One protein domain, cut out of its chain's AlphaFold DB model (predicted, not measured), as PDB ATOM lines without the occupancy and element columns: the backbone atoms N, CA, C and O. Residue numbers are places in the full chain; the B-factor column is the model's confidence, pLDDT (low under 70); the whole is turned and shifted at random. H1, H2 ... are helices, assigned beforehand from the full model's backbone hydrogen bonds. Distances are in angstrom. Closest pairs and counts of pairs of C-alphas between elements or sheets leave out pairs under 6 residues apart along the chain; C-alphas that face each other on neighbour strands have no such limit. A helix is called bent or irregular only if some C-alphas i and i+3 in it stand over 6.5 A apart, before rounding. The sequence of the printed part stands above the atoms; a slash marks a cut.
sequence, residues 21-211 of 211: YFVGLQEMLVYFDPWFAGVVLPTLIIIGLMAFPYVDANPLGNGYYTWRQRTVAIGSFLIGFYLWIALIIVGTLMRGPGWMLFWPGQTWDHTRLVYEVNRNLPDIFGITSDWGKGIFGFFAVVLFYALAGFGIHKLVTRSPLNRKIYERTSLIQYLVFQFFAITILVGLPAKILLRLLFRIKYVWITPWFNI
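What this domain is: This is residues 21 to 211 of the 211 residues of the protein "Cytochrome C" of Blastocatellia bacterium (UniProt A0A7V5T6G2). Look first at H7, the longest helix by residues with 28, which runs through the middle of the body; H2 and H3 pack on it at shallow tilts, and H5 crosses it steeply. Short H1 crosses H3, H6 sits at the turn from H5 to H7, and residues 95 to 120 swing wide from H3 to H4. The printed part has 191 residues with seven named helices, H1 to H7 in chain order, and no named strand: all helix. It is only just compact, close to loose, with a radius of gyration of the C-alphas of 19.3 A and spans of 57 by 44 by 26 A.

How they stand to each other: Start at H7, residues 171 to 198, which has a kink of 28 degrees near residue 188. H5, residues 130 to 156, touches it at a steep tilt of 63 degrees, closest at the C-alphas of Ala 148 and Ile 182, 6.3 A. H3, residues 71 to 94, touches H7 at a shallow tilt of 30 degrees, the same way, closest at the C-alphas of Gly 80 and Leu 185, 6.0 A. H2, residues 34 to 55, touches H7 opposite ways at 34 degrees, a shallow tilt only just short of steep; the closest C-alphas, Val 55 and Gln 173, are 4.9 A apart. H1, residues 21 to 28, touches H3 about perpendicular at 87 degrees, closest at the C-alphas of Gly 24 and Ile 88, 4.4 A. H4, residues 121 to 124, touches H5, closest at the C-alphas of Pro 122 and Lys 133, 5.5 A. H6, residues 160 to 167, and H5 only just touch, only at the corner, with 3 pairs of C-alphas within 8 A, the closest Val 156 and Asn 162, 6.2 A. Each O i to N i+4 pair is within hydrogen-bond range in H3, H5 and H6, against 3 of 4 in H1, 14 of 18 in H2 and 21 of 24 in H7; H4 is too short for one.

Where its parts are: Find C-alpha 171 at (87.209, -3.714, 30.302); from there H7 runs 36.0 A to C-alpha 198 at (101.273, 20.640, 52.732). H5 begins at (91.401, 5.436, 64.746) and measures 38.3 A, H3 32.3 A and H2 29.5 A. H1 and H2 are only just irregular: C-alphas 21 and 24 are 6.8 A apart, C-alphas 50 and 53 7.0 A.

The domain as a whole: The two C-alphas farthest apart, Thr 111 and Arg 168, are 59.7 A apart. The links H2 to H3 and H3 to H4 are long. The printed part has no cut, and no printed residue is under 70 in pLDDT.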
ATOM      1  N   TYR A  21     121.758   4.504  40.233       86.44
ATOM      2  CA  TYR A  21     120.601   3.777  39.701       86.44
ATOM      3  C   TYR A  21     119.569   3.389  40.777       86.44
ATOM      4  O   TYR A  21     118.415   3.133  40.444       86.44
ATOM      5  N   PHE A  22     119.948   3.400  42.058       90.12
ATOM      6  CA  PHE A  22     119.058   3.198  43.207       90.12
ATOM      7  C   PHE A  22     118.719   4.488  43.959       90.12
ATOM      8  O   PHE A  22     117.774   4.498  44.745       90.12
ATOM      9  N   VAL A  23     119.428   5.592  43.709       91.38
ATOM     10  CA  VAL A  23     119.172   6.872  44.393       91.38
ATOM     11  C   VAL A  23     117.741   7.367  44.174       91.38
ATOM     12  O   VAL A  23     117.151   7.920  45.096       91.38
ATOM     13  N   GLY A  24     117.151   7.117  43.002       90.88
ATOM     14  CA  GLY A  24     115.741   7.434  42.754       90.88
ATOM     15  C   GLY A  24     114.803   6.749  43.753       90.88
ATOM     16  O   GLY A  24     113.944   7.410  44.325       90.88
ATOM     17  N   LEU A  25     115.020   5.457  44.040       90.62
ATOM     18  CA  LEU A  25     114.271   4.718  45.066       90.62
ATOM     19  C   LEU A  25     114.561   5.229  46.473       90.62
ATOM     20  O   LEU A  25     113.644   5.355  47.279       90.62
ATOM     21  N   GLN A  26     115.822   5.541  46.771       91.50
ATOM     22  CA  GLN A  26     116.191   6.100  48.068       91.50
ATOM     23  C   GLN A  26     115.471   7.431  48.321       91.50
ATOM     24  O   GLN A  26     114.978   7.668  49.419       91.50
ATOM     25  N   GLU A  27     115.342   8.269  47.294       92.69
ATOM     26  CA  GLU A  27     114.598   9.521  47.377       92.69
ATOM     27  C   GLU A  27     113.106   9.288  47.666       92.69
ATOM     28  O   GLU A  27     112.487  10.048  48.412       92.69
ATOM     29  N   MET A  28     112.530   8.189  47.172       91.50
ATOM     30  CA  MET A  28     111.146   7.822  47.484       91.50
ATOM     31  C   MET A  28     110.903   7.532  48.971       91.50
ATOM     32  O   MET A  28     109.797   7.778  49.455       91.50
ATOM     33  N   LEU A  29     111.918   7.077  49.713       90.94
ATOM     34  CA  LEU A  29     111.813   6.795  51.154       90.94
ATOM     35  C   LEU A  29     111.553   8.052  51.997       90.94
ATOM     36  O   LEU A  29     111.141   7.952  53.150       90.94
ATOM     37  N   VAL A  30     111.762   9.246  51.438       89.25
ATOM     38  CA  VAL A  30     111.409  10.509  52.106       89.25
ATOM     39  C   VAL A  30     109.893  10.733  52.122       89.25
ATOM     40  O   VAL A  30     109.359  11.402  53.013       89.25
ATOM     41  N   TYR A  31     109.199  10.196  51.119       89.94
ATOM     42  CA  TYR A  31     107.790  10.476  50.844       89.94
ATOM     43  C   TYR A  31     106.859   9.335  51.253       89.94
ATOM     44  O   TYR A  31     105.688   9.583  51.549       89.94
ATOM     45  N   PHE A  32     107.374   8.108  51.272       90.62
ATOM     46  CA  PHE A  32     106.623   6.888  51.536       90.62
ATOM     47  C   PHE A  32     107.281   6.067  52.640       90.62
ATOM     48  O   PHE A  32     108.492   6.137  52.844       90.62
ATOM     49  N   ASP A  33     106.486   5.230  53.307       90.69
ATOM     50  CA  ASP A  33     107.023   4.267  54.261       90.69
ATOM     51  C   ASP A  33     107.920   3.223  53.552       90.69
ATOM     52  O   ASP A  33     107.667   2.873  52.389       90.69
ATOM     53  N   PRO A  34     108.944   2.675  54.240       90.56
ATOM     54  CA  PRO A  34     109.960   1.824  53.614       90.56
ATOM     55  C   PRO A  34     109.425   0.590  52.883       90.56
ATOM     56  O   PRO A  34     109.952   0.224  51.837       90.56
ATOM     57  N   TRP A  35     108.362  -0.039  53.389       90.38
ATOM     58  CA  TRP A  35     107.761  -1.217  52.754       90.38
ATOM     59  C   TRP A  35     107.140  -0.878  51.390       90.38
ATOM     60  O   TRP A  35     107.259  -1.650  50.437       90.38
ATOM     61  N   PHE A  36     106.511   0.296  51.268       89.81
ATOM     62  CA  PHE A  36     105.845   0.700  50.038       89.81
ATOM     63  C   PHE A  36     106.857   1.166  48.990       89.81
ATOM     64  O   PHE A  36     106.849   0.664  47.867       89.81
ATOM     65  N   ALA A  37     107.760   2.082  49.359       89.81
ATOM     66  CA  ALA A  37     108.782   2.592  48.440       89.81
ATOM     67  C   ALA A  37     109.856   1.549  48.091       89.81
ATOM     68  O   ALA A  37     110.337   1.534  46.962       89.81
ATOM     69  N   GLY A  38     110.229   0.684  49.036       88.81
ATOM     70  CA  GLY A  38     111.296  -0.297  48.847       88.81
ATOM     71  C   GLY A  38     110.854  -1.604  48.192       88.81
ATOM     72  O   GLY A  38     111.663  -2.233  47.516       88.81
ATOM     73  N   VAL A  39     109.595  -2.024  48.372       91.50
ATOM     74  CA  VAL A  39     109.121  -3.340  47.902       91.50
ATOM     75  C   VAL A  39     107.938  -3.200  46.955       91.50
ATOM     76  O   VAL A  39     108.053  -3.533  45.777       91.50
ATOM     77  N   VAL A  40     106.808  -2.671  47.433       92.12
ATOM     78  CA  VAL A  40     105.549  -2.701  46.667       92.12
ATOM     79  C   VAL A  40     105.648  -1.924  45.367       92.12
ATOM     80  O   VAL A  40     105.296  -2.447  44.312       92.12
ATOM     81  N   LEU A  41     106.133  -0.686  45.414       91.12
ATOM     82  CA  LEU A  41     106.168   0.157  44.231       91.12
ATOM     83  C   LEU A  41     107.145  -0.362  43.155       91.12
ATOM     84  O   LEU A  41     106.715  -0.456  42.004       91.12
ATOM     85  N   PRO A  42     108.395  -0.768  43.468       91.19
ATOM     86  CA  PRO A  42     109.264  -1.430  42.492       91.19
ATOM     87  C   PRO A  42     108.616  -2.665  41.861       91.19
ATOM     88  O   PRO A  42     108.646  -2.819  40.638       91.19
ATOM     89  N   THR A  43     107.971  -3.514  42.666       93.81
ATOM     90  CA  THR A  43     107.258  -4.695  42.163       93.81
ATOM     91  C   THR A  43     106.112  -4.305  41.228       93.81
ATOM     92  O   THR A  43     105.983  -4.888  40.153       93.81
ATOM     93  N   LEU A  44     105.317  -3.287  41.575       93.75
ATOM     94  CA  LEU A  44     104.250  -2.777  40.711       93.75
ATOM     95  C   LEU A  44     104.791  -2.205  39.397       93.75
ATOM     96  O   LEU A  44     104.188  -2.441  38.355       93.75
ATOM     97  N   ILE A  45     105.923  -1.496  39.412       90.62
ATOM     98  CA  ILE A  45     106.553  -0.988  38.184       90.62
ATOM     99  C   ILE A  45     106.950  -2.157  37.275       90.62
ATOM    100  O   ILE A  45     106.620  -2.144  36.091       90.62
ATOM    101  N   ILE A  46     107.600  -3.189  37.822       92.31
ATOM    102  CA  ILE A  46     108.021  -4.369  37.051       92.31
ATOM    103  C   ILE A  46     106.806  -5.095  36.459       92.31
ATOM    104  O   ILE A  46     106.774  -5.349  35.255       92.31
ATOM    105  N   ILE A  47     105.785  -5.383  37.275       94.31
ATOM    106  CA  ILE A  47     104.558  -6.049  36.813       94.31
ATOM    107  C   ILE A  47     103.845  -5.191  35.763       94.31
ATOM    108  O   ILE A  47     103.394  -5.718  34.749       94.31
ATOM    109  N   GLY A  48     103.771  -3.875  35.963       90.62
ATOM    110  CA  GLY A  48     103.163  -2.948  35.009       90.62
ATOM    111  C   GLY A  48     103.874  -2.951  33.655       90.62
ATOM    112  O   GLY A  48     103.215  -2.993  32.617       90.62
ATOM    113  N   LEU A  49     105.211  -2.982  33.652       89.94
ATOM    114  CA  LEU A  49     106.007  -3.090  32.425       89.94
ATOM    115  C   LEU A  49     105.810  -4.444  31.725       89.94
ATOM    116  O   LEU A  49     105.697  -4.477  30.501       89.94
ATOM    117  N   MET A  50     105.705  -5.542  32.478       91.50
ATOM    118  CA  MET A  50     105.392  -6.870  31.925       91.50
ATOM    119  C   MET A  50     103.961  -6.959  31.379       91.50
ATOM    120  O   MET A  50     103.723  -7.654  30.395       91.50
ATOM    121  N   ALA A  51     103.009  -6.260  31.998       90.25
ATOM    122  CA  ALA A  51     101.612  -6.232  31.575       90.25
ATOM    123  C   ALA A  51     101.384  -5.362  30.326       90.25
ATOM    124  O   ALA A  51     100.415  -5.577  29.597       90.25
ATOM    125  N   PHE A  52     102.268  -4.394  30.061       86.25
ATOM    126  CA  PHE A  52     102.105  -3.395  29.003       86.25
ATOM    127  C   PHE A  52     101.798  -3.981  27.607       86.25
ATOM    128  O   PHE A  52     100.848  -3.505  26.981       86.25
ATOM    129  N   PRO A  53     102.486  -5.041  27.127       86.31
ATOM    130  CA  PRO A  53     102.206  -5.644  25.820       86.31
ATOM    131  C   PRO A  53     100.808  -6.265  25.705       86.31
ATOM    132  O   PRO A  53     100.273  -6.370  24.607       86.31
ATOM    133  N   TYR A  54     100.214  -6.683  26.825       87.38
ATOM    134  CA  TYR A  54      98.889  -7.310  26.856       87.38
ATOM    135  C   TYR A  54      97.755  -6.291  26.992       87.38
ATOM    136  O   TYR A  54      96.605  -6.587  26.665       87.38
ATOM    137  N   VAL A  55      98.072  -5.103  27.500       88.81
ATOM    138  CA  VAL A  55      97.126  -4.002  27.697       88.81
ATOM    139  C   VAL A  55      97.045  -3.113  26.453       88.81
ATOM    140  O   VAL A  55      95.962  -2.626  26.126       88.81
ATOM    141  N   ASP A  56      98.156  -2.922  25.736       84.56
ATOM    142  CA  ASP A  56      98.198  -2.127  24.506       84.56
ATOM    143  C   ASP A  56      97.758  -2.939  23.275       84.56
ATOM    144  O   ASP A  56      98.536  -3.669  22.666       84.56
ATOM    145  N   ALA A  57      96.497  -2.774  22.869       78.12
ATOM    146  CA  ALA A  57      95.933  -3.414  21.679       78.12
ATOM    147  C   ALA A  57      96.169  -2.624  20.373       78.12
ATOM    148  O   ALA A  57      95.538  -2.916  19.353       78.12
ATOM    149  N   ASN A  58      97.014  -1.585  20.375       84.06
ATOM    150  CA  ASN A  58      97.223  -0.740  19.202       84.06
ATOM    151  C   ASN A  58      98.205  -1.381  18.197       84.06
ATOM    152  O   ASN A  58      99.397  -1.484  18.492       84.06
ATOM    153  N   PRO A  59      97.773  -1.743  16.972       81.00
ATOM    154  CA  PRO A  59      98.676  -2.317  15.972       81.00
ATOM    155  C   PRO A  59      99.556  -1.265  15.274       81.00
ATOM    156  O   PRO A  59     100.507  -1.618  14.578       81.00
ATOM    157  N   LEU A  60      99.237   0.028  15.410       84.19
ATOM    158  CA  LEU A  60      99.946   1.121  14.740       84.19
ATOM    159  C   LEU A  60     101.221   1.505  15.498       84.19
ATOM    160  O   LEU A  60     101.329   1.283  16.701       84.19
ATOM    161  N   GLY A  61     102.186   2.124  14.814       80.88
ATOM    162  CA  GLY A  61     103.439   2.587  15.424       80.88
ATOM    163  C   GLY A  61     104.427   1.494  15.830       80.88
ATOM    164  O   GLY A  61     105.304   1.758  16.644       80.88
ATOM    165  N   ASN A  62     104.287   0.285  15.282       81.12
ATOM    166  CA  ASN A  62     105.276  -0.780  15.425       81.12
ATOM    167  C   ASN A  62     106.330  -0.661  14.317       81.12
ATOM    168  O   ASN A  62     105.988  -0.643  13.136       81.12
ATOM    169  N   GLY A  63     107.609  -0.582  14.694       81.88
ATOM    170  CA  GLY A  63     108.733  -0.551  13.749       81.88
ATOM    171  C   GLY A  63     109.060   0.820  13.143       81.88
ATOM    172  O   GLY A  63     109.933   0.903  12.287       81.88
ATOM    173  N   TYR A  64     108.400   1.898  13.577       88.38
ATOM    174  CA  TYR A  64     108.722   3.271  13.172       88.38
ATOM    175  C   TYR A  64     108.358   4.281  14.264       88.38
ATOM    176  O   TYR A  64     107.475   4.046  15.089       88.38
ATOM    177  N   TYR A  65     109.022   5.437  14.254       85.06
ATOM    178  CA  TYR A  65     108.766   6.500  15.221       85.06
ATOM    179  C   TYR A  65     107.504   7.287  14.858       85.06
ATOM    180  O   TYR A  65     107.404   7.881  13.786       85.06
ATOM    181  N   THR A  66     106.530   7.317  15.769       87.56
ATOM    182  CA  THR A  66     105.276   8.060  15.591       87.56
ATOM    183  C   THR A  66     104.753   8.575  16.923       87.56
ATOM    184  O   THR A  66     104.474   7.811  17.841       87.56
ATOM    185  N   TRP A  67     104.582   9.891  17.037       84.50
ATOM    186  CA  TRP A  67     103.970  10.479  18.230       84.50
ATOM    187  C   TRP A  67     102.442  10.380  18.184       84.50
ATOM    188  O   TRP A  67     101.801   9.915  19.123       84.50
ATOM    189  N   ARG A  68     101.838  10.791  17.061       85.12
ATOM    190  CA  ARG A  68     100.379  10.964  16.930       85.12
ATOM    191  C   ARG A  68      99.589   9.666  17.098       85.12
ATOM    192  O   ARG A  68      98.459   9.714  17.572       85.12
ATOM    193  N   GLN A  69     100.169   8.526  16.729       86.38
ATOM    194  CA  GLN A  69      99.479   7.233  16.772       86.38
ATOM    195  C   GLN A  69      99.604   6.514  18.123       86.38
ATOM    196  O   GLN A  69      98.831   5.595  18.378       86.38
ATOM    197  N   ARG A  70     100.541   6.927  18.990       87.00
ATOM    198  CA  ARG A  70     100.821   6.304  20.299       87.00
ATOM    199  C   ARG A  70     100.924   7.334  21.432       87.00
ATOM    200  O   ARG A  70     101.631   7.121  22.411       87.00
ATOM    201  N   THR A  71     100.201   8.448  21.309       86.25
ATOM    202  CA  THR A  71     100.280   9.588  22.244       86.25
ATOM    203  C   THR A  71     100.122   9.193  23.711       86.25
ATOM    204  O   THR A  71     100.878   9.675  24.544       86.25
ATOM    205  N   VAL A  72      99.176   8.300  24.026       86.94
ATOM    206  CA  VAL A  72      98.940   7.834  25.401       86.94
ATOM    207  C   VAL A  72     100.125   7.012  25.900       86.94
ATOM    208  O   VAL A  72     100.703   7.379  26.912       86.94
ATOM    209  N   ALA A  73     100.522   5.964  25.171       87.94
ATOM    210  CA  ALA A  73     101.601   5.061  25.570       87.94
ATOM    211  C   ALA A  73     102.950   5.785  25.714       87.94
ATOM    212  O   ALA A  73     103.621   5.671  26.743       87.94
ATOM    213  N   ILE A  74     103.328   6.581  24.708       89.31
ATOM    214  CA  ILE A  74     104.585   7.333  24.732       89.31
ATOM    215  C   ILE A  74     104.515   8.433  25.796       89.31
ATOM    216  O   ILE A  74     105.461   8.602  26.560       89.31
ATOM    217  N   GLY A  75     103.390   9.149  25.899       89.88
ATOM    218  CA  GLY A  75     103.195  10.184  26.911       89.88
ATOM    219  C   GLY A  75     103.309   9.640  28.334       89.88
ATOM    220  O   GLY A  75     104.052  10.201  29.136       89.88
ATOM    221  N   SER A  76     102.645   8.520  28.639       89.81
ATOM    222  CA  SER A  76     102.742   7.868  29.950       89.81
ATOM    223  C   SER A  76     104.164   7.423  30.272       89.81
ATOM    224  O   SER A  76     104.633   7.644  31.387       89.81
ATOM    225  N   PHE A  77     104.862   6.843  29.291       90.12
ATOM    226  CA  PHE A  77     106.239   6.400  29.472       90.12
ATOM    227  C   PHE A  77     107.170   7.582  29.745       90.12
ATOM    228  O   PHE A  77     107.914   7.556  30.720       90.12
ATOM    229  N   LEU A  78     107.095   8.643  28.936       93.25
ATOM    230  CA  LEU A  78     107.933   9.825  29.112       93.25
ATOM    231  C   LEU A  78     107.671  10.515  30.449       93.25
ATOM    232  O   LEU A  78     108.627  10.871  31.125       93.25
ATOM    233  N   ILE A  79     106.411  10.670  30.864       93.06
ATOM    234  CA  ILE A  79     106.085  11.257  32.173       93.06
ATOM    235  C   ILE A  79     106.739  10.452  33.299       93.06
ATOM    236  O   ILE A  79     107.429  11.033  34.136       93.06
ATOM    237  N   GLY A  80     106.573   9.125  33.302       91.81
ATOM    238  CA  GLY A  80     107.202   8.260  34.303       91.81
ATOM    239  C   GLY A  80     108.733   8.318  34.253       91.81
ATOM    240  O   GLY A  80     109.385   8.419  35.288       91.81
ATOM    241  N   PHE A  81     109.308   8.326  33.051       92.31
ATOM    242  CA  PHE A  81     110.751   8.391  32.836       92.31
ATOM    243  C   PHE A  81     111.359   9.714  33.325       92.31
ATOM    244  O   PHE A  81     112.351   9.706  34.054       92.31
ATOM    245  N   TYR A  82     110.748  10.853  32.993       94.50
ATOM    246  CA  TYR A  82     111.202  12.162  33.466       94.50
ATOM    247  C   TYR A  82     111.016  12.325  34.974       94.50
ATOM    248  O   TYR A  82     111.894  12.886  35.627       94.50
ATOM    249  N   LEU A  83     109.924  11.800  35.541       93.25
ATOM    250  CA  LEU A  83     109.727  11.753  36.991       93.25
ATOM    251  C   LEU A  83     110.852  10.960  37.673       93.25
ATOM    252  O   LEU A  83     111.406  11.413  38.672       93.25
ATOM    253  N   TRP A  84     111.237   9.817  37.104       92.88
ATOM    254  CA  TRP A  84     112.332   9.000  37.621       92.88
ATOM    255  C   TRP A  84     113.684   9.717  37.566       92.88
ATOM    256  O   TRP A  84     114.414   9.752  38.557       92.88
ATOM    257  N   ILE A  85     113.999  10.349  36.431       93.94
ATOM    258  CA  ILE A  85     115.210  11.168  36.283       93.94
ATOM    259  C   ILE A  85     115.215  12.313  37.298       93.94
ATOM    260  O   ILE A  85     116.245  12.565  37.920       93.94
ATOM    261  N   ALA A  86     114.079  12.983  37.508       93.38
ATOM    262  CA  ALA A  86     113.973  14.063  38.481       93.38
ATOM    263  C   ALA A  86     114.303  13.580  39.904       93.38
ATOM    264  O   ALA A  86     115.084  14.234  40.592       93.38
ATOM    265  N   LEU A  87     113.797  12.411  40.318       93.19
ATOM    266  CA  LEU A  87     114.135  11.810  41.617       93.19
ATOM    267  C   LEU A  87     115.634  11.509  41.744       93.19
ATOM    268  O   LEU A  87     116.233  11.802  42.779       93.19
ATOM    269  N   ILE A  88     116.262  10.979  40.688       93.19
ATOM    270  CA  ILE A  88     117.713  10.737  40.670       93.19
ATOM    271  C   ILE A  88     118.477  12.058  40.805       93.19
ATOM    272  O   ILE A  88     119.399  12.139  41.614       93.19
ATOM    273  N   ILE A  89     118.107  13.099  40.056       92.56
ATOM    274  CA  ILE A  89     118.769  14.413  40.114       92.56
ATOM    275  C   ILE A  89     118.658  15.011  41.520       92.56
ATOM    276  O   ILE A  89     119.666  15.447  42.080       92.56
ATOM    277  N   VAL A  90     117.465  14.984  42.119       91.88
ATOM    278  CA  VAL A  90     117.243  15.481  43.484       91.88
ATOM    279  C   VAL A  90     118.097  14.699  44.484       91.88
ATOM    280  O   VAL A  90     118.868  15.297  45.236       91.88
ATOM    281  N   GLY A  91     118.036  13.366  44.460       90.88
ATOM    282  CA  GLY A  91     118.784  12.529  45.397       90.88
ATOM    283  C   GLY A  91     120.308  12.622  45.235       90.88
ATOM    284  O   GLY A  91     121.057  12.577  46.212       90.88
ATOM    285  N   THR A  92     120.799  12.782  44.005       89.19
ATOM    286  CA  THR A  92     122.243  12.842  43.736       89.19
ATOM    287  C   THR A  92     122.822  14.219  44.035       89.19
ATOM    288  O   THR A  92     123.800  14.301  44.785       89.19
ATOM    289  N   LEU A  93     122.222  15.282  43.490       88.75
ATOM    290  CA  LEU A  93     122.798  16.630  43.492       88.75
ATOM    291  C   LEU A  93     122.276  17.514  44.629       88.75
ATOM    292  O   LEU A  93     123.032  18.325  45.155       88.75
ATOM    293  N   MET A  94     121.004  17.374  45.009       90.12
ATOM    294  CA  MET A  94     120.351  18.297  45.948       90.12
ATOM    295  C   MET A  94     120.326  17.778  47.391       90.12
ATOM    296  O   MET A  94     120.227  18.571  48.325       90.12
ATOM    297  N   ARG A  95     120.418  16.460  47.611       89.56
ATOM    298  CA  ARG A  95     120.466  15.888  48.967       89.56
ATOM    299  C   ARG A  95     121.857  16.027  49.587       89.56
ATOM    300  O   ARG A  95     122.838  15.527  49.032       89.56
ATOM    301  N   GLY A  96     121.917  16.680  50.744       86.94
ATOM    302  CA  GLY A  96     123.131  16.903  51.532       86.94
ATOM    303  C   GLY A  96     123.158  16.094  52.840       86.94
ATOM    304  O   GLY A  96     122.497  15.052  52.933       86.94
ATOM    305  N   PRO A  97     123.911  16.558  53.857       86.88
ATOM    306  CA  PRO A  97     123.971  15.932  55.180       86.88
ATOM    307  C   PRO A  97     122.576  15.721  55.788       86.88
ATOM    308  O   PRO A  97     121.673  16.537  55.598       86.88
ATOM    309  N   GLY A  98     122.371  14.596  56.476       85.06
ATOM    310  CA  GLY A  98     121.084  14.233  57.083       85.06
ATOM    311  C   GLY A  98     119.963  13.951  56.073       85.06
ATOM    312  O   GLY A  98     118.792  13.980  56.438       85.06
ATOM    313  N   TRP A  99     120.305  13.726  54.798       87.56
ATOM    314  CA  TRP A  99     119.352  13.637  53.685       87.56
ATOM    315  C   TRP A  99     118.476  14.890  53.529       87.56
ATOM    316  O   TRP A  99     117.345  14.831  53.045       87.56
ATOM    317  N   MET A 100     118.982  16.051  53.934       87.75
ATOM    318  CA  MET A 100     118.261  17.315  53.812       87.75
ATOM    319  C   MET A 100     118.332  17.856  52.383       87.75
ATOM    320  O   MET A 100     119.299  17.611  51.660       87.75
ATOM    321  N   LEU A 101     117.293  18.581  51.966       88.06
ATOM    322  CA  LEU A 101     117.232  19.191  50.639       88.06
ATOM    323  C   LEU A 101     117.973  20.536  50.634       88.06
ATOM    324  O   LEU A 101     117.605  21.447  51.378       88.06
ATOM    325  N   PHE A 102     118.962  20.667  49.756       88.00
ATOM    326  CA  PHE A 102     119.670  21.909  49.460       88.00
ATOM    327  C   PHE A 102     119.383  22.322  48.018       88.00
ATOM    328  O   PHE A 102     119.447  21.509  47.094       88.00
ATOM    329  N   TRP A 103     119.052  23.594  47.815       87.12
ATOM    330  CA  TRP A 103     118.847  24.113  46.464       87.12
ATOM    331  C   TRP A 103     120.185  24.266  45.731       87.12
ATOM    332  O   TRP A 103     121.200  24.535  46.379       87.12
ATOM    333  N   PRO A 104     120.213  24.139  44.389       84.00
ATOM    334  CA  PRO A 104     121.415  24.410  43.610       84.00
ATOM    335  C   PRO A 104     121.992  25.788  43.958       84.00
ATOM    336  O   PRO A 104     121.273  26.785  43.953       84.00
ATOM    337  N   GLY A 105     123.283  25.829  44.293       81.06
ATOM    338  CA  GLY A 105     123.979  27.046  44.727       81.06
ATOM    339  C   GLY A 105     124.004  27.285  46.242       81.06
ATOM    340  O   GLY A 105     124.719  28.178  46.685       81.06
ATOM    341  N   GLN A 106     123.292  26.491  47.052       85.75
ATOM    342  CA  GLN A 106     123.458  26.503  48.511       85.75
ATOM    343  C   GLN A 106     124.647  25.633  48.929       85.75
ATOM    344  O   GLN A 106     124.833  24.528  48.419       85.75
ATOM    345  N   THR A 107     125.433  26.114  49.889       84.31
ATOM    346  CA  THR A 107     126.494  25.322  50.513       84.31
ATOM    347  C   THR A 107     125.900  24.310  51.491       84.31
ATOM    348  O   THR A 107     124.861  24.544  52.113       84.31
ATOM    349  N   TRP A 108     126.550  23.152  51.612       83.06
ATOM    350  CA  TRP A 108     126.146  22.133  52.575       83.06
ATOM    351  C   TRP A 108     126.617  22.534  53.970       83.06
ATOM    352  O   TRP A 108     127.811  22.572  54.245       83.06
ATOM    353  N   ASP A 109     125.662  22.832  54.845       83.06
ATOM    354  CA  ASP A 109     125.911  23.069  56.263       83.06
ATOM    355  C   ASP A 109     125.642  21.778  57.043       83.06
ATOM    356  O   ASP A 109     124.515  21.280  57.073       83.06
ATOM    357  N   HIS A 110     126.688  21.234  57.663       80.00
ATOM    358  CA  HIS A 110     126.634  19.990  58.431       80.00
ATOM    359  C   HIS A 110     125.958  20.142  59.801       80.00
ATOM    360  O   HIS A 110     125.561  19.140  60.392       80.00
ATOM    361  N   THR A 111     125.827  21.368  60.313       81.06
ATOM    362  CA  THR A 111     125.255  21.643  61.644       81.06
ATOM    363  C   THR A 111     123.765  21.965  61.601       81.06
ATOM    364  O   THR A 111     123.083  21.964  62.628       81.06
ATOM    365  N   ARG A 112     123.235  22.220  60.404       79.19
ATOM    366  CA  ARG A 112     121.837  22.577  60.201       79.19
ATOM    367  C   ARG A 112     120.930  21.374  60.458       79.19
ATOM    368  O   ARG A 112     121.025  20.361  59.778       79.19
ATOM    369  N   LEU A 113     119.972  21.535  61.368       75.88
ATOM    370  CA  LEU A 113     118.907  20.564  61.627       75.88
ATOM    371  C   LEU A 113     117.557  21.188  61.265       75.88
ATOM    372  O   LEU A 113     117.184  22.231  61.801       75.88
ATOM    373  N   VAL A 114     116.823  20.572  60.336       74.19
ATOM    374  CA  VAL A 114     115.462  21.002  59.975       74.19
ATOM    375  C   VAL A 114     114.464  20.005  60.544       74.19
ATOM    376  O   VAL A 114     114.360  18.872  60.080       74.19
ATOM    377  N   TYR A 115     113.706  20.446  61.545       70.44
ATOM    378  CA  TYR A 115     112.615  19.670  62.123       70.44
ATOM    379  C   TYR A 115     111.334  19.908  61.321       70.44
ATOM    380  O   TYR A 115     110.649  20.918  61.484       70.44
ATOM    381  N   GLU A 116     111.007  18.982  60.423       73.25
ATOM    382  CA  GLU A 116     109.756  19.041  59.669       73.25
ATOM    383  C   GLU A 116     108.601  18.470  60.505       73.25
ATOM    384  O   GLU A 116     108.500  17.256  60.712       73.25
ATOM    385  N   VAL A 117     107.702  19.344  60.971       78.62
ATOM    386  CA  VAL A 117     106.475  18.927  61.665       78.62
ATOM    387  C   VAL A 117     105.482  18.400  60.636       78.62
ATOM    388  O   VAL A 117     104.761  19.155  59.986       78.62
ATOM    389  N   ASN A 118     105.463  17.084  60.482       85.62
ATOM    390  CA  ASN A 118     104.571  16.416  59.551       85.62
ATOM    391  C   ASN A 118     103.232  16.091  60.213       85.62
ATOM    392  O   ASN A 118     103.198  15.634  61.354       85.62
ATOM    393  N   ARG A 119     102.134  16.308  59.487       87.81
ATOM    394  CA  ARG A 119     100.765  16.076  59.976       87.81
ATOM    395  C   ARG A 119     100.071  15.020  59.133       87.81
ATOM    396  O   ARG A 119     100.428  14.823  57.974       87.81
ATOM    397  N   ASN A 120      99.068  14.354  59.687       89.94
ATOM    398  CA  ASN A 120      98.242  13.443  58.905       89.94
ATOM    399  C   ASN A 120      97.011  14.166  58.381       89.94
ATOM    400  O   ASN A 120      96.505  15.086  59.023       89.94
ATOM    401  N   LEU A 121      96.514  13.736  57.225       88.00
ATOM    402  CA  LEU A 121      95.348  14.348  56.606       88.00
ATOM    403  C   LEU A 121      94.114  14.317  57.531       88.00
ATOM    404  O   LEU A 121      93.525  15.379  57.711       88.00
ATOM    405  N   PRO A 122      93.749  13.193  58.188       89.19
ATOM    406  CA  PRO A 122      92.594  13.172  59.092       89.19
ATOM    407  C   PRO A 122      92.745  14.106  60.302       89.19
ATOM    408  O   PRO A 122      91.765  14.696  60.753       89.19
ATOM    409  N   ASP A 123      93.976  14.289  60.793       87.44
ATOM    410  CA  ASP A 123      94.260  15.140  61.954       87.44
ATOM    411  C   ASP A 123      93.995  16.623  61.636       87.44
ATOM    412  O   ASP A 123      93.579  17.378  62.511       87.44
ATOM    413  N   ILE A 124      94.173  17.042  60.373       87.56
ATOM    414  CA  ILE A 124      93.852  18.406  59.910       87.56
ATOM    415  C   ILE A 124      92.344  18.677  60.000       87.56
ATOM    416  O   ILE A 124      91.938  19.801  60.288       87.56
ATOM    417  N   PHE A 125      91.519  17.648  59.801       87.31
ATOM    418  CA  PHE A 125      90.061  17.727  59.917       87.31
ATOM    419  C   PHE A 125      89.552  17.448  61.341       87.31
ATOM    420  O   PHE A 125      88.347  17.325  61.545       87.31
ATOM    421  N   GLY A 126      90.447  17.336  62.333       87.31
ATOM    422  CA  GLY A 126      90.081  17.091  63.731       87.31
ATOM    423  C   GLY A 126      89.598  15.666  64.021       87.31
ATOM    424  O   GLY A 126      89.028  15.416  65.082       87.31
ATOM    425  N   ILE A 127      89.818  14.717  63.106       89.06
ATOM    426  CA  ILE A 127      89.402  13.322  63.282       89.06
ATOM    427  C   ILE A 127      90.465  12.599  64.106       89.06
ATOM    428  O   ILE A 127      91.531  12.259  63.600       89.06
ATOM    429  N   THR A 128      90.174  12.346  65.381       85.06
ATOM    430  CA  THR A 128      91.126  11.716  66.313       85.06
ATOM    431  C   THR A 128      90.906  10.217  66.505       85.06
ATOM    432  O   THR A 128      91.856   9.521  66.842       85.06
ATOM    433  N   SER A 129      89.697   9.705  66.250       89.31
ATOM    434  CA  SER A 129      89.365   8.277  66.378       89.31
ATOM    435  C   SER A 129      90.030   7.431  65.292       89.31
ATOM    436  O   SER A 129      89.884   7.743  64.110       89.31
ATOM    437  N   ASP A 130      90.682   6.329  65.670       85.75
ATOM    438  CA  ASP A 130      91.401   5.436  64.746       85.75
ATOM    439  C   ASP A 130      90.506   4.899  63.620       85.75
ATOM    440  O   ASP A 130      90.875   4.936  62.444       85.75
ATOM    441  N   TRP A 131      89.281   4.485  63.955       87.56
ATOM    442  CA  TRP A 131      88.287   4.057  62.966       87.56
ATOM    443  C   TRP A 131      87.867   5.205  62.044       87.56
ATOM    444  O   TRP A 131      87.723   5.014  60.836       87.56
ATOM    445  N   GLY A 132      87.728   6.414  62.595       88.25
ATOM    446  CA  GLY A 132      87.430   7.618  61.822       88.25
ATOM    447  C   GLY A 132      88.539   7.954  60.824       88.25
ATOM    448  O   GLY A 132      88.246   8.250  59.665       88.25
ATOM    449  N   LYS A 133      89.810   7.844  61.237       90.06
ATOM    450  CA  LYS A 133      90.971   8.056  60.354       90.06
ATOM    451  C   LYS A 133      91.006   7.033  59.219       90.06
ATOM    452  O   LYS A 133      91.261   7.407  58.073       90.06
ATOM    453  N   GLY A 134      90.700   5.772  59.527       90.19
ATOM    454  CA  GLY A 134      90.617   4.698  58.540       90.19
ATOM    455  C   GLY A 134      89.528   4.937  57.492       90.19
ATOM    456  O   GLY A 134      89.803   4.865  56.295       90.19
ATOM    457  N   ILE A 135      88.309   5.272  57.917       91.56
ATOM    458  CA  ILE A 135      87.178   5.511  57.003       91.56
ATOM    459  C   ILE A 135      87.416   6.764  56.154       91.56
ATOM    460  O   ILE A 135      87.227   6.735  54.936       91.56
ATOM    461  N   PHE A 136      87.867   7.855  56.774       92.62
ATOM    462  CA  PHE A 136      88.165   9.095  56.061       92.62
ATOM    463  C   PHE A 136      89.258   8.889  55.007       92.62
ATOM    464  O   PHE A 136      89.097   9.302  53.859       92.62
ATOM    465  N   GLY A 137      90.345   8.204  55.376       90.31
ATOM    466  CA  GLY A 137      91.431   7.881  54.455       90.31
ATOM    467  C   GLY A 137      90.972   7.023  53.276       90.31
ATOM    468  O   GLY A 137      91.323   7.323  52.136       90.31
ATOM    469  N   PHE A 138      90.123   6.020  53.523       92.25
ATOM    470  CA  PHE A 138      89.529   5.203  52.464       92.25
ATOM    471  C   PHE A 138      88.738   6.055  51.465       92.25
ATOM    472  O   PHE A 138      88.997   5.990  50.263       92.25
ATOM    473  N   PHE A 139      87.824   6.905  51.944       93.88
ATOM    474  CA  PHE A 139      87.053   7.787  51.064       93.88
ATOM    475  C   PHE A 139      87.936   8.795  50.325       93.88
ATOM    476  O   PHE A 139      87.692   9.052  49.147       93.88
ATOM    477  N   ALA A 140      88.980   9.324  50.968       92.94
ATOM    478  CA  ALA A 140      89.933  10.221  50.323       92.94
ATOM    479  C   ALA A 140      90.668   9.528  49.162       92.94
ATOM    480  O   ALA A 140      90.782  10.100  48.075       92.94
ATOM    481  N   VAL A 141      91.114   8.283  49.356       93.00
ATOM    482  CA  VAL A 141      91.776   7.493  48.308       93.00
ATOM    483  C   VAL A 141      90.792   7.113  47.201       93.00
ATOM    484  O   VAL A 141      91.115   7.287  46.028       93.00
ATOM    485  N   VAL A 142      89.580   6.662  47.531       94.56
ATOM    486  CA  VAL A 142      88.548   6.337  46.528       94.56
ATOM    487  C   VAL A 142      88.189   7.565  45.693       94.56
ATOM    488  O   VAL A 142      88.140   7.477  44.466       94.56
ATOM    489  N   LEU A 143      87.997   8.720  46.334       95.25
ATOM    490  CA  LEU A 143      87.734   9.980  45.643       95.25
ATOM    491  C   LEU A 143      88.901  10.356  44.725       95.25
ATOM    492  O   LEU A 143      88.679  10.726  43.573       95.25
ATOM    493  N   PHE A 144      90.141  10.216  45.199       94.94
ATOM    494  CA  PHE A 144      91.328  10.449  44.379       94.94
ATOM    495  C   PHE A 144      91.368   9.532  43.151       94.94
ATOM    496  O   PHE A 144      91.547  10.024  42.037       94.94
ATOM    497  N   TYR A 145      91.140   8.226  43.321       95.19
ATOM    498  CA  TYR A 145      91.098   7.270  42.210       95.19
ATOM    499  C   TYR A 145      89.965   7.575  41.226       95.19
ATOM    500  O   TYR A 145      90.178   7.501  40.018       95.19
ATOM    501  N   ALA A 146      88.785   7.964  41.712       95.19
ATOM    502  CA  ALA A 146      87.661   8.332  40.858       95.19
ATOM    503  C   ALA A 146      87.961   9.595  40.031       95.19
ATOM    504  O   ALA A 146      87.750   9.604  38.816       95.19
ATOM    505  N   LEU A 147      88.503  10.643  40.661       95.88
ATOM    506  CA  LEU A 147      88.850  11.900  39.988       95.88
ATOM    507  C   LEU A 147      90.012  11.724  39.004       95.88
ATOM    508  O   LEU A 147      89.930  12.189  37.863       95.88
ATOM    509  N   ALA A 148      91.075  11.031  39.417       94.88
ATOM    510  CA  ALA A 148      92.215  10.729  38.558       94.88
ATOM    511  C   ALA A 148      91.790   9.842  37.383       94.88
ATOM    512  O   ALA A 148      92.120  10.145  36.238       94.88
ATOM    513  N   GLY A 149      90.991   8.805  37.645       94.12
ATOM    514  CA  GLY A 149      90.460   7.918  36.615       94.12
ATOM    515  C   GLY A 149      89.582   8.649  35.605       94.12
ATOM    516  O   GLY A 149      89.767   8.487  34.400       94.12
ATOM    517  N   PHE A 150      88.698   9.537  36.067       94.19
ATOM    518  CA  PHE A 150      87.903  10.395  35.186       94.19
ATOM    519  C   PHE A 150      88.785  11.323  34.333       94.19
ATOM    520  O   PHE A 150      88.583  11.441  33.120       94.19
ATOM    521  N   GLY A 151      89.799  11.945  34.941       93.25
ATOM    522  CA  GLY A 151      90.758  12.800  34.241       93.25
ATOM    523  C   GLY A 151      91.537  12.047  33.158       93.25
ATOM    524  O   GLY A 151      91.578  12.486  32.007       93.25
ATOM    525  N   ILE A 152      92.096  10.882  33.495       92.38
ATOM    526  CA  ILE A 152      92.826  10.029  32.549       92.38
ATOM    527  C   ILE A 152      91.882   9.517  31.463       92.38
ATOM    528  O   ILE A 152      92.248   9.548  30.290       92.38
ATOM    529  N   HIS A 153      90.662   9.095  31.804       92.62
ATOM    530  CA  HIS A 153      89.668   8.675  30.816       92.62
ATOM    531  C   HIS A 153      89.424   9.770  29.776       92.62
ATOM    532  O   HIS A 153      89.512   9.503  28.577       92.62
ATOM    533  N   LYS A 154      89.206  11.011  30.224       91.25
ATOM    534  CA  LYS A 154      89.015  12.171  29.342       91.25
ATOM    535  C   LYS A 154      90.247  12.470  28.480       91.25
ATOM    536  O   LYS A 154      90.100  12.896  27.337       91.25
ATOM    537  N   LEU A 155      91.458  12.256  29.002       88.12
ATOM    538  CA  LEU A 155      92.700  12.410  28.234       88.12
ATOM    539  C   LEU A 155      92.854  11.320  27.170       88.12
ATOM    540  O   LEU A 155      93.195  11.625  26.026       88.12
ATOM    541  N   VAL A 156      92.562  10.067  27.523       87.25
ATOM    542  CA  VAL A 156      92.625   8.931  26.600       87.25
ATOM    543  C   VAL A 156      91.599   9.108  25.489       87.25
ATOM    544  O   VAL A 156      91.971   9.036  24.325       87.25
ATOM    545  N   THR A 157      90.346   9.446  25.792       87.38
ATOM    546  CA  THR A 157      89.275   9.574  24.784       87.38
ATOM    547  C   THR A 157      89.270  10.903  24.021       87.38
ATOM    548  O   THR A 157      88.389  11.136  23.193       87.38
ATOM    549  N   ARG A 158      90.272  11.770  24.236       86.06
ATOM    550  CA  ARG A 158      90.338  13.109  23.631       86.06
ATOM    551  C   ARG A 158      90.428  13.090  22.104       86.06
ATOM    552  O   ARG A 158      89.876  13.973  21.453       86.06
ATOM    553  N   SER A 159      91.177  12.146  21.530       85.94
ATOM    554  CA  SER A 159      91.402  12.082  20.082       85.94
ATOM    555  C   SER A 159      90.474  11.052  19.420       85.94
ATOM    556  O   SER A 159      90.188  10.012  20.019       85.94
ATOM    557  N   PRO A 160      90.034  11.283  18.168       85.75
ATOM    558  CA  PRO A 160      89.170  10.334  17.465       85.75
ATOM    559  C   PRO A 160      89.863   8.983  17.235       85.75
ATOM    560  O   PRO A 160      89.207   7.945  17.234       85.75
ATOM    561  N   LEU A 161      91.192   8.981  17.080       84.56
ATOM    562  CA  LEU A 161      91.983   7.756  16.977       84.56
ATOM    563  C   LEU A 161      91.978   6.983  18.298       84.56
ATOM    564  O   LEU A 161      91.706   5.786  18.306       84.56
ATOM    565  N   ASN A 162      92.231   7.664  19.416       84.75
ATOM    566  CA  ASN A 162      92.280   7.015  20.719       84.75
ATOM    567  C   ASN A 162      90.907   6.482  21.136       84.75
ATOM    568  O   ASN A 162      90.840   5.436  21.770       84.75
ATOM    569  N   ARG A 163      89.813   7.150  20.747       85.25
ATOM    570  CA  ARG A 163      88.455   6.641  20.972       85.25
ATOM    571  C   ARG A 163      88.227   5.300  20.264       85.25
ATOM    572  O   ARG A 163      87.746   4.369  20.894       85.25
ATOM    573  N   LYS A 164      88.666   5.168  19.007       87.12
ATOM    574  CA  LYS A 164      88.603   3.893  18.267       87.12
ATOM    575  C   LYS A 164      89.473   2.800  18.891       87.12
ATOM    576  O   LYS A 164      89.110   1.632  18.840       87.12
ATOM    577  N   ILE A 165      90.630   3.161  19.454       85.00
ATOM    578  CA  ILE A 165      91.497   2.217  20.182       85.00
ATOM    579  C   ILE A 165      90.821   1.781  21.489       85.00
ATOM    580  O   ILE A 165      90.782   0.591  21.795       85.00
ATOM    581  N   TYR A 166      90.231   2.724  22.223       86.81
ATOM    582  CA  TYR A 166      89.493   2.455  23.455       86.81
ATOM    583  C   TYR A 166      88.303   1.515  23.221       86.81
ATOM    584  O   TYR A 166      88.149   0.550  23.957       86.81
ATOM    585  N   GLU A 167      87.526   1.719  22.154       87.44
ATOM    586  CA  GLU A 167      86.398   0.847  21.775       87.44
ATOM    587  C   GLU A 167      86.811  -0.609  21.490       87.44
ATOM    588  O   GLU A 167      85.990  -1.515  21.589       87.44
ATOM    589  N   ARG A 168      88.084  -0.849  21.151       85.88
ATOM    590  CA  ARG A 168      88.649  -2.193  20.937       85.88
ATOM    591  C   ARG A 168      89.277  -2.790  22.195       85.88
ATOM    592  O   ARG A 168      89.662  -3.955  22.184       85.88
ATOM    593  N   THR A 169      89.433  -1.992  23.246       88.25
ATOM    594  CA  THR A 169      90.096  -2.395  24.486       88.25
ATOM    595  C   THR A 169      89.075  -3.065  25.401       88.25
ATOM    596  O   THR A 169      87.998  -2.522  25.643       88.25
ATOM    597  N   SER A 170      89.399  -4.243  25.935       92.12
ATOM    598  CA  SER A 170      88.521  -4.906  26.905       92.12
ATOM    599  C   SER A 170      88.454  -4.132  28.227       92.12
ATOM    600  O   SER A 170      89.382  -3.408  28.599       92.12
ATOM    601  N   LEU A 171      87.375  -4.340  28.990       91.00
ATOM    602  CA  LEU A 171      87.209  -3.714  30.302       91.00
ATOM    603  C   LEU A 171      88.384  -4.029  31.240       91.00
ATOM    604  O   LEU A 171      88.896  -3.133  31.900       91.00
ATOM    605  N   ILE A 172      88.843  -5.284  31.266       91.31
ATOM    606  CA  ILE A 172      89.946  -5.718  32.135       91.31
ATOM    607  C   ILE A 172      91.247  -5.014  31.746       91.31
ATOM    608  O   ILE A 172      91.906  -4.447  32.613       91.31
ATOM    609  N   GLN A 173      91.593  -4.978  30.454       90.94
ATOM    610  CA  GLN A 173      92.778  -4.253  29.976       90.94
ATOM    611  C   GLN A 173      92.720  -2.777  30.374       90.94
ATOM    612  O   GLN A 173      93.705  -2.222  30.861       90.94
ATOM    613  N   TYR A 174      91.552  -2.151  30.228       91.69
ATOM    614  CA  TYR A 174      91.372  -0.754  30.593       91.69
ATOM    615  C   TYR A 174      91.491  -0.505  32.102       91.69
ATOM    616  O   TYR A 174      92.117   0.472  32.511       91.69
ATOM    617  N   LEU A 175      90.934  -1.383  32.940       93.12
ATOM    618  CA  LEU A 175      91.053  -1.280  34.396       93.12
ATOM    619  C   LEU A 175      92.498  -1.475  34.863       93.12
ATOM    620  O   LEU A 175      92.966  -0.717  35.710       93.12
ATOM    621  N   VAL A 176      93.224  -2.429  34.274       93.38
ATOM    622  CA  VAL A 176      94.654  -2.634  34.548       93.38
ATOM    623  C   VAL A 176      95.457  -1.395  34.144       93.38
ATOM    624  O   VAL A 176      96.257  -0.899  34.938       93.38
ATOM    625  N   PHE A 177      95.198  -0.837  32.956       92.56
ATOM    626  CA  PHE A 177      95.800   0.425  32.522       92.56
ATOM    627  C   PHE A 177      95.524   1.561  33.515       92.56
ATOM    628  O   PHE A 177      96.455   2.245  33.937       92.56
ATOM    629  N   GLN A 178      94.260   1.755  33.904       92.75
ATOM    630  CA  GLN A 178      93.854   2.802  34.843       92.75
ATOM    631  C   GLN A 178      94.537   2.641  36.197       92.75
ATOM    632  O   GLN A 178      95.074   3.612  36.722       92.75
ATOM    633  N   PHE A 179      94.576   1.426  36.738       94.50
ATOM    634  CA  PHE A 179      95.229   1.149  38.011       94.50
ATOM    635  C   PHE A 179      96.707   1.566  37.999       94.50
ATOM    636  O   PHE A 179      97.133   2.327  38.871       94.50
ATOM    637  N   PHE A 180      97.480   1.141  36.993       93.56
ATOM    638  CA  PHE A 180      98.896   1.510  36.895       93.56
ATOM    639  C   PHE A 180      99.094   3.000  36.610       93.56
ATOM    640  O   PHE A 180      99.939   3.638  37.241       93.56
ATOM    641  N   ALA A 181      98.302   3.572  35.700       92.44
ATOM    642  CA  ALA A 181      98.400   4.982  35.349       92.44
ATOM    643  C   ALA A 181      98.090   5.885  36.553       92.44
ATOM    644  O   ALA A 181      98.848   6.812  36.831       92.44
ATOM    645  N   ILE A 182      97.033   5.591  37.313       94.19
ATOM    646  CA  ILE A 182      96.690   6.350  38.520       94.19
ATOM    647  C   ILE A 182      97.768   6.155  39.584       94.19
ATOM    648  O   ILE A 182      98.280   7.143  40.095       94.19
ATOM    649  N   THR A 183      98.150   4.916  39.903       92.25
ATOM    650  CA  THR A 183      99.067   4.634  41.023       92.25
ATOM    651  C   THR A 183     100.457   5.229  40.793       92.25
ATOM    652  O   THR A 183     100.991   5.910  41.669       92.25
ATOM    653  N   ILE A 184     101.035   5.002  39.610       91.12
ATOM    654  CA  ILE A 184     102.433   5.349  39.324       91.12
ATOM    655  C   ILE A 184     102.547   6.776  38.783       91.12
ATOM    656  O   ILE A 184     103.382   7.541  39.259       91.12
ATOM    657  N   LEU A 185     101.725   7.157  37.800       91.25
ATOM    658  CA  LEU A 185     101.913   8.432  37.092       91.25
ATOM    659  C   LEU A 185     101.257   9.612  37.806       91.25
ATOM    660  O   LEU A 185     101.705  10.740  37.628       91.25
ATOM    661  N   VAL A 186     100.205   9.374  38.592       93.81
ATOM    662  CA  VAL A 186      99.478  10.442  39.295       93.81
ATOM    663  C   VAL A 186      99.693  10.358  40.802       93.81
ATOM    664  O   VAL A 186     100.018  11.364  41.427       93.81
ATOM    665  N   GLY A 187      99.565   9.170  41.389       92.62
ATOM    666  CA  GLY A 187      99.657   8.935  42.828       92.62
ATOM    667  C   GLY A 187     101.025   9.294  43.389       92.62
ATOM    668  O   GLY A 187     101.109  10.011  44.385       92.62
ATOM    669  N   LEU A 188     102.094   8.871  42.711       91.81
ATOM    670  CA  LEU A 188     103.467   9.168  43.108       91.81
ATOM    671  C   LEU A 188     103.746  10.684  43.173       91.81
ATOM    672  O   LEU A 188     104.045  11.175  44.268       91.81
ATOM    673  N   PRO A 189     103.613  11.466  42.080       93.06
ATOM    674  CA  PRO A 189     103.862  12.902  42.150       93.06
ATOM    675  C   PRO A 189     102.859  13.623  43.054       93.06
ATOM    676  O   PRO A 189     103.259  14.531  43.778       93.06
ATOM    677  N   ALA A 190     101.585  13.210  43.089       93.94
ATOM    678  CA  ALA A 190     100.606  13.801  44.003       93.94
ATOM    679  C   ALA A 190     101.038  13.635  45.465       93.94
ATOM    680  O   ALA A 190     100.987  14.596  46.232       93.94
ATOM    681  N   LYS A 191     101.529  12.451  45.847       92.38
ATOM    682  CA  LYS A 191     102.026  12.206  47.201       92.38
ATOM    683  C   LYS A 191     103.271  13.032  47.523       92.38
ATOM    684  O   LYS A 191     103.343  13.609  48.608       92.38
ATOM    685  N   ILE A 192     104.213  13.141  46.583       92.19
ATOM    686  CA  ILE A 192     105.392  14.010  46.729       92.19
ATOM    687  C   ILE A 192     104.958  15.462  46.958       92.19
ATOM    688  O   ILE A 192     105.433  16.107  47.892       92.19
ATOM    689  N   LEU A 193     104.018  15.972  46.160       92.81
ATOM    690  CA  LEU A 193     103.506  17.336  46.297       92.81
ATOM    691  C   LEU A 193     102.780  17.546  47.631       92.81
ATOM    692  O   LEU A 193     103.020  18.552  48.296       92.81
ATOM    693  N   LEU A 194     101.956  16.588  48.069       92.31
ATOM    694  CA  LEU A 194     101.309  16.626  49.386       92.31
ATOM    695  C   LEU A 194     102.333  16.717  50.521       92.31
ATOM    696  O   LEU A 194     102.150  17.477  51.478       92.31
ATOM    697  N   ARG A 195     103.435  15.975  50.396       91.12
ATOM    698  CA  ARG A 195     104.517  15.975  51.376       91.12
ATOM    699  C   ARG A 195     105.307  17.285  51.373       91.12
ATOM    700  O   ARG A 195     105.586  17.809  52.448       91.12
ATOM    701  N   LEU A 196     105.652  17.817  50.202       89.06
ATOM    702  CA  LEU A 196     106.480  19.023  50.078       89.06
ATOM    703  C   LEU A 196     105.707  20.315  50.373       89.06
ATOM    704  O   LEU A 196     106.227  21.181  51.074       89.06
ATOM    705  N   LEU A 197     104.479  20.446  49.861       90.06
ATOM    706  CA  LEU A 197     103.693  21.683  49.951       90.06
ATOM    707  C   LEU A 197     102.878  21.765  51.241       90.06
ATOM    708  O   LEU A 197     102.832  22.812  51.880       90.06
ATOM    709  N   PHE A 198     102.245  20.659  51.634       89.12
ATOM    710  CA  PHE A 198     101.273  20.640  52.732       89.12
ATOM    711  C   PHE A 198     101.766  19.885  53.971       89.12
ATOM    712  O   PHE A 198     101.051  19.817  54.969       89.12
ATOM    713  N   ARG A 199     102.981  19.318  53.928       89.62
ATOM    714  CA  ARG A 199     103.587  18.546  55.031       89.62
ATOM    715  C   ARG A 199     102.714  17.375  55.499       89.62
ATOM    716  O   ARG A 199     102.768  16.970  56.663       89.62
ATOM    717  N   ILE A 200     101.925  16.806  54.583       90.88
ATOM    718  CA  ILE A 200     101.050  15.665  54.865       90.88
ATOM    719  C   ILE A 200     101.875  14.376  54.808       90.88
ATOM    720  O   ILE A 200     102.433  14.037  53.761       90.88
ATOM    721  N   LYS A 201     101.963  13.650  55.931       87.50
ATOM    722  CA  LYS A 201     102.655  12.352  56.010       87.50
ATOM    723  C   LYS A 201     101.774  11.203  55.561       87.50
ATOM    724  O   LYS A 201     102.196  10.458  54.689       87.50
ATOM    725  N   TYR A 202     100.565  11.090  56.102       90.75
ATOM    726  CA  TYR A 202      99.639  10.000  55.801       90.75
ATOM    727  C   TYR A 202      98.270  10.548  55.396       90.75
ATOM    728  O   TYR A 202      97.747  11.476  56.016       90.75
ATOM    729  N   VAL A 203      97.724   9.987  54.325       89.50
ATOM    730  CA  VAL A 203      96.372  10.199  53.799       89.50
ATOM    731  C   VAL A 203      95.426   9.152  54.381       89.50
ATOM    732  O   VAL A 203      94.321   9.496  54.795       89.50
ATOM    733  N   TRP A 204      95.873   7.898  54.459       88.88
ATOM    734  CA  TRP A 204      95.108   6.782  54.992       88.88
ATOM    735  C   TRP A 204      95.904   6.059  56.072       88.88
ATOM    736  O   TRP A 204      97.005   5.576  55.826       88.88
ATOM    737  N   ILE A 205      95.340   6.017  57.277       89.25
ATOM    738  CA  ILE A 205      95.945   5.409  58.462       89.25
ATOM    739  C   ILE A 205      95.064   4.254  58.899       89.25
ATOM    740  O   ILE A 205      93.860   4.430  59.094       89.25
ATOM    741  N   THR A 206      95.672   3.088  59.075       88.69
ATOM    742  CA  THR A 206      95.029   1.906  59.649       88.69
ATOM    743  C   THR A 206      95.975   1.259  60.663       88.69
ATOM    744  O   THR A 206      97.173   1.539  60.635       88.69
ATOM    745  N   PRO A 207      95.489   0.355  61.533       84.25
ATOM    746  CA  PRO A 207      96.361  -0.377  62.455       84.25
ATOM    747  C   PRO A 207      97.463  -1.197  61.762       84.25
ATOM    748  O   PRO A 207      98.459  -1.538  62.389       84.25
ATOM    749  N   TRP A 208      97.280  -1.523  60.478       83.50
ATOM    750  CA  TRP A 208      98.148  -2.428  59.725       83.50
ATOM    751  C   TRP A 208      99.096  -1.700  58.772       83.50
ATOM    752  O   TRP A 208     100.229  -2.134  58.582       83.50
ATOM    753  N   PHE A 209      98.636  -0.616  58.143       83.69
ATOM    754  CA  PHE A 209      99.419   0.137  57.167       83.69
ATOM    755  C   PHE A 209      99.022   1.613  57.121       83.69
ATOM    756  O   PHE A 209      97.881   1.979  57.422       83.69
ATOM    757  N   ASN A 210      99.961   2.442  56.657       86.31
ATOM    758  CA  ASN A 210      99.778   3.872  56.446       86.31
ATOM    759  C   ASN A 210     100.224   4.260  55.029       86.31
ATOM    760  O   ASN A 210     101.266   3.796  54.561       86.31
ATOM    761  N   ILE A 211      99.437   5.092  54.342       81.19
ATOM    762  CA  ILE A 211      99.686   5.578  52.968       81.19
ATOM    763  C   ILE A 211      99.466   7.078  52.914       81.19
ATOM    764  O   ILE A 211      98.493   7.562  53.521       81.19
TER     765      ILE A 211